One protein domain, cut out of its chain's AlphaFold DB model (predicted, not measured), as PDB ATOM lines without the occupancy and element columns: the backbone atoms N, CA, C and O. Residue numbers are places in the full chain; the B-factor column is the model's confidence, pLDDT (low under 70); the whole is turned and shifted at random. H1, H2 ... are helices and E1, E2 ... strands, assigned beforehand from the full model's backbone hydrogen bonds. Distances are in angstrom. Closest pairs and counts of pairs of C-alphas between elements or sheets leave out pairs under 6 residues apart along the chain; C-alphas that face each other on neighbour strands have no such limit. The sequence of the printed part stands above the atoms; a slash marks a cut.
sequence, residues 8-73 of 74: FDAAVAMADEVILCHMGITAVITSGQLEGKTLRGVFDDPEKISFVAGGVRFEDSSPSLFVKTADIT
ATOM      1  N   PHE A   8     -20.782  54.998  -4.202       78.44
ATOM      2  CA  PHE A   8     -19.445  54.503  -3.861       78.44
ATOM      3  C   PHE A   8     -18.866  53.595  -4.943       78.44
ATOM      4  O   PHE A   8     -17.695  53.740  -5.281       78.44
ATOM      5  N   ASP A   9     -19.677  52.718  -5.530       78.69
ATOM      6  CA  ASP A   9     -19.214  51.854  -6.615       78.69
ATOM      7  C   ASP A   9     -18.855  52.694  -7.843       78.69
ATOM      8  O   ASP A   9     -17.828  52.452  -8.475       78.69
ATOM      9  N   ALA A  10     -19.634  53.744  -8.129       78.44
ATOM     10  CA  ALA A  10     -19.324  54.681  -9.208       78.44
ATOM     11  C   ALA A  10     -17.997  55.420  -8.957       78.44
ATOM     12  O   ALA A  10     -17.187  55.569  -9.872       78.44
ATOM     13  N   ALA A  11     -17.739  55.842  -7.715       82.69
ATOM     14  CA  ALA A  11     -16.480  56.480  -7.344       82.69
ATOM     15  C   ALA A  11     -15.283  55.518  -7.454       82.69
ATOM     16  O   ALA A  11     -14.224  55.920  -7.935       82.69
ATOM     17  N   VAL A  12     -15.443  54.252  -7.056       81.75
ATOM     18  CA  VAL A  12     -14.397  53.222  -7.181       81.75
ATOM     19  C   VAL A  12     -14.126  52.898  -8.649       81.75
ATOM     20  O   VAL A  12     -12.969  52.862  -9.060       81.75
ATOM     21  N   ALA A  13     -15.168  52.748  -9.468       80.19
ATOM     22  CA  ALA A  13     -15.013  52.533 -10.903       80.19
ATOM     23  C   ALA A  13     -14.304  53.709 -11.585       80.19
ATOM     24  O   ALA A  13     -13.421  53.495 -12.417       80.19
ATOM     25  N   MET A  14     -14.634  54.938 -11.183       80.69
ATOM     26  CA  MET A  14     -13.966  56.141 -11.668       80.69
ATOM     27  C   MET A  14     -12.500  56.195 -11.221       80.69
ATOM     28  O   MET A  14     -11.634  56.544 -12.019       80.69
ATOM     29  N   ALA A  15     -12.194  55.826  -9.974       82.56
ATOM     30  CA  ALA A  15     -10.819  55.755  -9.484       82.56
ATOM     31  C   ALA A  15      -9.996  54.737 -10.284       82.56
ATOM     32  O   ALA A  15      -8.906  55.062 -10.752       82.56
ATOM     33  N   ASP A  16     -10.552  53.552 -10.523       80.25
ATOM     34  CA  ASP A  16      -9.956  52.531 -11.380       80.25
ATOM     35  C   ASP A  16      -9.708  53.044 -12.807       80.25
ATOM     36  O   ASP A  16      -8.668  52.766 -13.404       80.25
ATOM     37  N   GLU A  17     -10.656  53.788 -13.383       80.50
ATOM     38  CA  GLU A  17     -10.480  54.405 -14.700       80.50
ATOM     39  C   GLU A  17      -9.379  55.466 -14.705       80.50
ATOM     40  O   GLU A  17      -8.577  55.492 -15.635       80.50
ATOM     41  N   VAL A  18      -9.283  56.303 -13.670       81.69
ATOM     42  CA  VAL A  18      -8.219  57.313 -13.546       81.69
ATOM     43  C   VAL A  18      -6.850  56.647 -13.396       81.69
ATOM     44  O   VAL A  18      -5.899  57.050 -14.068       81.69
ATOM     45  N   ILE A  19      -6.754  55.598 -12.578       81.50
ATOM     46  CA  ILE A  19      -5.528  54.813 -12.393       81.50
ATOM     47  C   ILE A  19      -5.107  54.179 -13.723       81.50
ATOM     48  O   ILE A  19      -3.957  54.324 -14.139       81.50
ATOM     49  N   LEU A  20      -6.037  53.550 -14.445       77.38
ATOM     50  CA  LEU A  20      -5.758  52.984 -15.766       77.38
ATOM     51  C   LEU A  20      -5.450  54.054 -16.822       77.38
ATOM     52  O   LEU A  20      -4.682  53.797 -17.744       77.38
ATOM     53  N   CYS A  21      -6.026  55.249 -16.719       76.50
ATOM     54  CA  CYS A  21      -5.761  56.326 -17.667       76.50
ATOM     55  C   CYS A  21      -4.376  56.950 -17.455       76.50
ATOM     56  O   CYS A  21      -3.753  57.383 -18.423       76.50
ATOM     57  N   HIS A  22      -3.911  57.027 -16.206       72.88
ATOM     58  CA  HIS A  22      -2.654  57.694 -15.869       72.88
ATOM     59  C   HIS A  22      -1.459  56.735 -15.812       72.88
ATOM     60  O   HIS A  22      -0.363  57.092 -16.235       72.88
ATOM     61  N   MET A  23      -1.668  55.523 -15.294       73.94
ATOM     62  CA  MET A  23      -0.620  54.520 -15.060       73.94
ATOM     63  C   MET A  23      -0.889  53.197 -15.784       73.94
ATOM     64  O   MET A  23      -0.052  52.295 -15.756       73.94
ATOM     65  N   GLY A  24      -2.059  53.051 -16.409       73.19
ATOM     66  CA  GLY A  24      -2.429  51.829 -17.103       73.19
ATOM     67  C   GLY A  24      -1.672  51.658 -18.408       73.19
ATOM     68  O   GLY A  24      -1.484  52.583 -19.199       73.19
ATOM     69  N   ILE A  25      -1.279  50.419 -18.643       75.94
ATOM     70  CA  ILE A  25      -0.622  49.965 -19.851       75.94
ATOM     71  C   ILE A  25      -1.539  48.965 -20.551       75.94
ATOM     72  O   ILE A  25      -2.374  48.303 -19.930       75.94
ATOM     73  N   THR A  26      -1.396  48.859 -21.866       75.94
ATOM     74  CA  THR A  26      -2.118  47.859 -22.655       75.94
ATOM     75  C   THR A  26      -1.149  46.731 -22.984       75.94
ATOM     76  O   THR A  26      -0.181  46.943 -23.712       75.94
ATOM     77  N   ALA A  27      -1.385  45.554 -22.414       73.50
ATOM     78  CA  ALA A  27      -0.571  44.363 -22.611       73.50
ATOM     79  C   ALA A  27      -1.301  43.387 -23.537       73.50
ATOM     80  O   ALA A  27      -2.472  43.078 -23.328       73.50
ATOM     81  N   VAL A  28      -0.606  42.873 -24.550       76.19
ATOM     82  CA  VAL A  28      -1.126  41.799 -25.403       76.19
ATOM     83  C   VAL A  28      -0.579  40.481 -24.881       76.19
ATOM     84  O   VAL A  28       0.635  40.289 -24.816       76.19
ATOM     85  N   ILE A  29      -1.470  39.573 -24.499       74.44
ATOM     86  CA  ILE A  29      -1.079  38.252 -24.026       74.44
ATOM     87  C   ILE A  29      -0.782  37.380 -25.242       74.44
ATOM     88  O   ILE A  29      -1.669  37.045 -26.021       74.44
ATOM     89  N   THR A  30       0.482  37.011 -25.415       68.81
ATOM     90  CA  THR A  30       0.944  36.206 -26.557       68.81
ATOM     91  C   THR A  30       1.071  34.718 -26.235       68.81
ATOM     92  O   THR A  30       1.549  33.962 -27.075       68.81
ATOM     93  N   SER A  31       0.744  34.288 -25.010       64.31
ATOM     94  CA  SER A  31       0.872  32.889 -24.572       64.31
ATOM     95  C   SER A  31      -0.051  32.562 -23.390       64.31
ATOM     96  O   SER A  31      -0.255  33.401 -22.514       64.31
ATOM     97  N   GLY A  32      -0.552  31.323 -23.322       72.56
ATOM     98  CA  GLY A  32      -1.335  30.797 -22.190       72.56
ATOM     99  C   GLY A  32      -2.852  30.778 -22.425       72.56
ATOM    100  O   GLY A  32      -3.319  30.893 -23.551       72.56
ATOM    101  N   GLN A  33      -3.656  30.626 -21.364       68.69
ATOM    102  CA  GLN A  33      -5.124  30.520 -21.498       68.69
ATOM    103  C   GLN A  33      -5.817  31.806 -21.978       68.69
ATOM    104  O   GLN A  33      -6.950  31.752 -22.444       68.69
ATOM    105  N   LEU A  34      -5.144  32.953 -21.872       66.50
ATOM    106  CA  LEU A  34      -5.635  34.253 -22.338       66.50
ATOM    107  C   LEU A  34      -4.907  34.708 -23.616       66.50
ATOM    108  O   LEU A  34      -4.907  35.896 -23.927       66.50
ATOM    109  N   GLU A  35      -4.260  33.793 -24.343       74.44
ATOM    110  CA  GLU A  35      -3.546  34.095 -25.588       74.44
ATOM    111  C   GLU A  35      -4.448  34.802 -26.612       74.44
ATOM    112  O   GLU A  35      -5.596  34.419 -26.839       74.44
ATOM    113  N   GLY A  36      -3.932  35.878 -27.206       75.31
ATOM    114  CA  GLY A  36      -4.660  36.743 -28.133       75.31
ATOM    115  C   GLY A  36      -5.539  37.798 -27.456       75.31
ATOM    116  O   GLY A  36      -6.042  38.688 -28.146       75.31
ATOM    117  N   LYS A  37      -5.708  37.765 -26.126       76.81
ATOM    118  CA  LYS A  37      -6.415  38.831 -25.407       76.81
ATOM    119  C   LYS A  37      -5.504  40.024 -25.153       76.81
ATOM    120  O   LYS A  37      -4.326  39.901 -24.822       76.81
ATOM    121  N   THR A  38      -6.101  41.198 -25.279       78.31
ATOM    122  CA  THR A  38      -5.490  42.459 -24.873       78.31
ATOM    123  C   THR A  38      -6.037  42.816 -23.500       78.31
ATOM    124  O   THR A  38      -7.249  42.936 -23.347       78.31
ATOM    125  N   LEU A  39      -5.158  42.961 -22.514       79.19
ATOM    126  CA  LEU A  39      -5.510  43.338 -21.151       79.19
ATOM    127  C   LEU A  39      -5.032  44.759 -20.870       79.19
ATOM    128  O   LEU A  39      -3.961  45.177 -21.318       79.19
ATOM    129  N   ARG A  40      -5.819  45.495 -20.091       79.12
ATOM    130  CA  ARG A  40      -5.416  46.782 -19.525       79.12
ATOM    131  C   ARG A  40      -5.141  46.615 -18.043       79.12
ATOM    132  O   ARG A  40      -5.971  46.081 -17.310       79.12
ATOM    133  N   GLY A  41      -3.974  47.071 -17.615       79.69
ATOM    134  CA  GLY A  41      -3.548  46.919 -16.233       79.69
ATOM    135  C   GLY A  41      -2.392  47.823 -15.859       79.69
ATOM    136  O   GLY A  41      -1.834  48.512 -16.709       79.69
ATOM    137  N   VAL A  42      -2.028  47.811 -14.586       81.69
ATOM    138  CA  VAL A  42      -0.915  48.590 -14.036       81.69
ATOM    139  C   VAL A  42       0.163  47.627 -13.554       81.69
ATOM    140  O   VAL A  42      -0.138  46.645 -12.875       81.69
ATOM    141  N   PHE A  43       1.416  47.882 -13.929       77.44
ATOM    142  CA  PHE A  43       2.546  47.152 -13.356       77.44
ATOM    143  C   PHE A  43       2.845  47.670 -11.953       77.44
ATOM    144  O   PHE A  43       2.831  48.876 -11.728       77.44
ATOM    145  N   ASP A  44       3.166  46.754 -11.041       76.19
ATOM    146  CA  ASP A  44       3.565  47.095  -9.668       76.19
ATOM    147  C   ASP A  44       4.864  47.927  -9.622       76.19
ATOM    148  O   ASP A  44       5.020  48.819  -8.796       76.19
ATOM    149  N   ASP A  45       5.773  47.690 -10.576       70.00
ATOM    150  CA  ASP A  45       7.058  48.384 -10.678       70.00
ATOM    151  C   ASP A  45       7.086  49.378 -11.855       70.00
ATOM    152  O   ASP A  45       7.011  48.956 -13.020       70.00
ATOM    153  N   PRO A  46       7.303  50.683 -11.608       62.53
ATOM    154  CA  PRO A  46       7.379  51.689 -12.666       62.53
ATOM    155  C   PRO A  46       8.590  51.500 -13.595       62.53
ATOM    156  O   PRO A  46       8.514  51.830 -14.777       62.53
ATOM    157  N   GLU A  47       9.686  50.903 -13.112       64.88
ATOM    158  CA  GLU A  47      10.868  50.598 -13.936       64.88
ATOM    159  C   GLU A  47      10.564  49.565 -15.033       64.88
ATOM    160  O   GLU A  47      11.158  49.593 -16.114       64.88
ATOM    161  N   LYS A  48       9.572  48.693 -14.808       60.00
ATOM    162  CA  LYS A  48       9.152  47.677 -15.783       60.00
ATOM    163  C   LYS A  48       8.262  48.259 -16.884       60.00
ATOM    164  O   LYS A  48       8.237  47.710 -17.982       60.00
ATOM    165  N   ILE A  49       7.602  49.400 -16.655       58.06
ATOM    166  CA  ILE A  49       6.783  50.092 -17.670       58.06
ATOM    167  C   ILE A  49       7.656  50.558 -18.843       58.06
ATOM    168  O   ILE A  49       7.269  50.399 -20.003       58.06
ATOM    169  N   SER A  50       8.866  51.054 -18.556       54.78
ATOM    170  CA  SER A  50       9.813  51.483 -19.593       54.78
ATOM    171  C   SER A  50      10.272  50.329 -20.495       54.78
ATOM    172  O   SER A  50      10.660  50.573 -21.636       54.78
ATOM    173  N   PHE A  51      10.203  49.082 -20.015       53.03
ATOM    174  CA  PHE A  51      10.508  47.887 -20.806       53.03
ATOM    175  C   PHE A  51       9.350  47.470 -21.725       53.03
ATOM    176  O   PHE A  51       9.589  46.957 -22.816       53.03
ATOM    177  N   VAL A  52       8.091  47.705 -21.339       53.53
ATOM    178  CA  VAL A  52       6.931  47.194 -22.100       53.53
ATOM    179  C   VAL A  52       6.584  48.033 -23.326       53.53
ATOM    180  O   VAL A  52       6.065  47.491 -24.303       53.53
ATOM    181  N   ALA A  53       6.950  49.317 -23.344       54.28
ATOM    182  CA  ALA A  53       6.708  50.203 -24.487       54.28
ATOM    183  C   ALA A  53       7.331  49.709 -25.817       54.28
ATOM    184  O   ALA A  53       6.937  50.179 -26.882       54.28
ATOM    185  N   GLY A  54       8.267  48.750 -25.772       55.59
ATOM    186  CA  GLY A  54       8.914  48.151 -26.946       55.59
ATOM    187  C   GLY A  54       8.399  46.770 -27.378       55.59
ATOM    188  O   GLY A  54       8.989  46.187 -28.284       55.59
ATOM    189  N   GLY A  55       7.351  46.214 -26.753       52.16
ATOM    190  CA  GLY A  55       6.884  44.851 -27.066       52.16
ATOM    191  C   GLY A  55       7.807  43.749 -26.529       52.16
ATOM    192  O   GLY A  55       8.003  42.720 -27.174       52.16
ATOM    193  N   VAL A  56       8.413  43.980 -25.362       52.44
ATOM    194  CA  VAL A  56       9.384  43.067 -24.749       52.44
ATOM    195  C   VAL A  56       8.688  41.859 -24.114       52.44
ATOM    196  O   VAL A  56       7.719  41.990 -23.367       52.44
ATOM    197  N   ARG A  57       9.229  40.672 -24.400       55.19
ATOM    198  CA  ARG A  57       8.858  39.396 -23.783       55.19
ATOM    199  C   ARG A  57       9.569  39.274 -22.429       55.19
ATOM    200  O   ARG A  57      10.788  39.398 -22.368       55.19
ATOM    201  N   PHE A  58       8.821  39.056 -21.349       56.19
ATOM    202  CA  PHE A  58       9.394  38.832 -20.018       56.19
ATOM    203  C   PHE A  58       9.830  37.366 -19.876       56.19
ATOM    204  O   PHE A  58       8.983  36.479 -19.943       56.19
ATOM    205  N   GLU A  59      11.130  37.116 -19.689       53.72
ATOM    206  CA  GLU A  59      11.680  35.762 -19.458       53.72
ATOM    207  C   GLU A  59      12.333  35.580 -18.073       53.72
ATOM    208  O   GLU A  59      12.341  34.460 -17.577       53.72
ATOM    209  N   ASP A  60      12.817  36.644 -17.415       48.75
ATOM    210  CA  ASP A  60      13.636  36.525 -16.184       48.75
ATOM    211  C   ASP A  60      13.090  37.299 -14.966       48.75
ATOM    212  O   ASP A  60      13.429  37.030 -13.818       48.75
ATOM    213  N   SER A  61      12.181  38.246 -15.190       57.16
ATOM    214  CA  SER A  61      11.442  38.910 -14.114       57.16
ATOM    215  C   SER A  61      10.053  38.298 -14.029       57.16
ATOM    216  O   SER A  61       9.443  38.057 -15.065       57.16
ATOM    217  N   SER A  62       9.536  38.091 -12.819       65.25
ATOM    218  CA  SER A  62       8.131  37.743 -12.565       65.25
ATOM    219  C   SER A  62       7.330  39.029 -12.316       65.25
ATOM    220  O   SER A  62       7.093  39.370 -11.156       65.25
ATOM    221  N   PRO A  63       6.994  39.845 -13.338       69.00
ATOM    222  CA  PRO A  63       6.217  41.053 -13.127       69.00
ATOM    223  C   PRO A  63       4.785  40.710 -12.721       69.00
ATOM    224  O   PRO A  63       4.146  39.837 -13.307       69.00
ATOM    225  N   SER A  64       4.267  41.472 -11.766       74.56
ATOM    226  CA  SER A  64       2.847  41.477 -11.434       74.56
ATOM    227  C   SER A  64       2.160  42.572 -12.244       74.56
ATOM    228  O   SER A  64       2.535  43.743 -12.155       74.56
ATOM    229  N   LEU A  65       1.172  42.186 -13.053       75.81
ATOM    230  CA  LEU A  65       0.284  43.107 -13.757       75.81
ATOM    231  C   LEU A  65      -1.088  43.050 -13.087       75.81
ATOM    232  O   LEU A  65      -1.780  42.033 -13.157       75.81
ATOM    233  N   PHE A  66      -1.483  44.146 -12.452       79.31
ATOM    234  CA  PHE A  66      -2.815  44.285 -11.885       79.31
ATOM    235  C   PHE A  66      -3.793  44.636 -12.997       79.31
ATOM    236  O   PHE A  66      -3.688  45.695 -13.608       79.31
ATOM    237  N   VAL A  67      -4.736  43.741 -13.268       77.44
ATOM    238  CA  VAL A  67      -5.785  43.917 -14.279       77.44
ATOM    239  C   VAL A  67      -7.151  43.885 -13.609       77.44
ATOM    240  O   VAL A  67      -7.311  43.322 -12.524       77.44
ATOM    241  N   LYS A  68      -8.158  44.462 -14.265       77.56
ATOM    242  CA  LYS A  68      -9.535  44.349 -13.785       77.56
ATOM    243  C   LYS A  68     -10.017  42.909 -13.923       77.56
ATOM    244  O   LYS A  68      -9.821  42.265 -14.952       77.56
ATOM    245  N   THR A  69     -10.722  42.419 -12.906       75.69
ATOM    246  CA  THR A  69     -11.294  41.062 -12.896       75.69
ATOM    247  C   THR A  69     -12.204  40.812 -14.102       75.69
ATOM    248  O   THR A  69     -12.200  39.717 -14.656       75.69
ATOM    249  N   ALA A  70     -12.920  41.843 -14.564       75.31
ATOM    250  CA  ALA A  70     -13.774  41.777 -15.749       75.31
ATOM    251  C   ALA A  70     -13.015  41.442 -17.051       75.31
ATOM    252  O   ALA A  70     -13.599  40.845 -17.946       75.31
ATOM    253  N   ASP A  71     -11.728  41.787 -17.161       70.00
ATOM    254  CA  ASP A  71     -10.912  41.481 -18.343       70.00
ATOM    255  C   ASP A  71     -10.389  40.028 -18.338       70.00
ATOM    256  O   ASP A  71     -10.142  39.440 -19.397       70.00
ATOM    257  N   ILE A  72     -10.253  39.420 -17.151       70.88
ATOM    258  CA  ILE A  72      -9.859  38.010 -16.991       70.88
ATOM    259  C   ILE A  72     -11.071  37.091 -17.168       70.88
ATOM    260  O   ILE A  72     -10.987  36.079 -17.864       70.88
ATOM    261  N   THR A  73     -12.193  37.430 -16.533       60.28
ATOM    262  CA  THR A  73     -13.432  36.644 -16.566       60.28
ATOM    263  C   THR A  73     -14.239  36.996 -17.818       60.28
ATOM    264  O   THR A  73     -15.258  37.676 -17.744       60.28
TER     265      THR A  73
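This is residues 8 to 73 of the 74 residues of the protein "Phage tail protein" of Escherichia coli (UniProt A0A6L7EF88). Look for a small three-strand sheet with a long helix, H1, reaching away from it as an arm, of which residues 8 to 15 stick out free. Two short helices, H2 and H3, graze the sheet at different places, and a long loop, residues 53 to 64, swings out before E3. The 66 printed residues run H1, E1, E2, H2, E3, H3; the sheet's order is E1, E2, E3, antiparallel, and the class is mixed, helices and strands. The whole is only just compact, close to loose, with a radius of gyration of the C-alphas of 12.7 A and spans of 40 by 27 by 17 A.

Find C-alpha 38 at (-5.490, 42.459, -24.873); from there E2, residues 38 to 43, runs 14.8 A. E1 is residues 25 to 28, 9.9 A, and E3 residues 65 to 67, 6.1 A. H1, residues 8 to 22, starts at C-alpha 8, (-19.445, 54.503, -3.861), and runs 20.9 A. H2 is residues 46 to 52, 10.5 A; H3, residues 69 to 72, 5.3 A, ends at C-alpha 72, (-9.859, 38.010, -16.991).

Start at E2, the inner strand, whose pairing is staggered. Its residues 38 to 41 pair with E1 in a hairpin, where N 27 and O 39 are 2.8 A apart, within hydrogen-bond range. Its residues 41 to 43 pair with E3, N 42 and O 66 at 2.9 A. H1 only grazes the sheet with residues 16 to 22; its closest C-alpha pair with E2 is Leu 20 and Gly 41, 6.5 A. H2 only grazes it with residues 49 to 52, closest to E2 at the C-alphas of Ile 49 and Phe 43, 6.7 A. H3 only grazes it with residues 70 to 72, closest to E2 at the C-alphas of Asp 71 and Leu 39, 6.4 A. The three helices are apart from each other. In H1 every O i to N i+4 pair is within hydrogen-bond range; H2 has 1 of 3, with 3 of 4 O i to N i+3 pairs, and H3 is too short for an i+4 pair.

The C-alphas farthest apart, Phe 8 and Asp 60, are 39.6 A apart. The printed part has no cut, and the link H2 to E3 is long. Look in the B-factor column for pLDDT under 70 at residues 30 to 31, 33 to 34, 46 to 63 and 73; the mean of the printed part is 70.8.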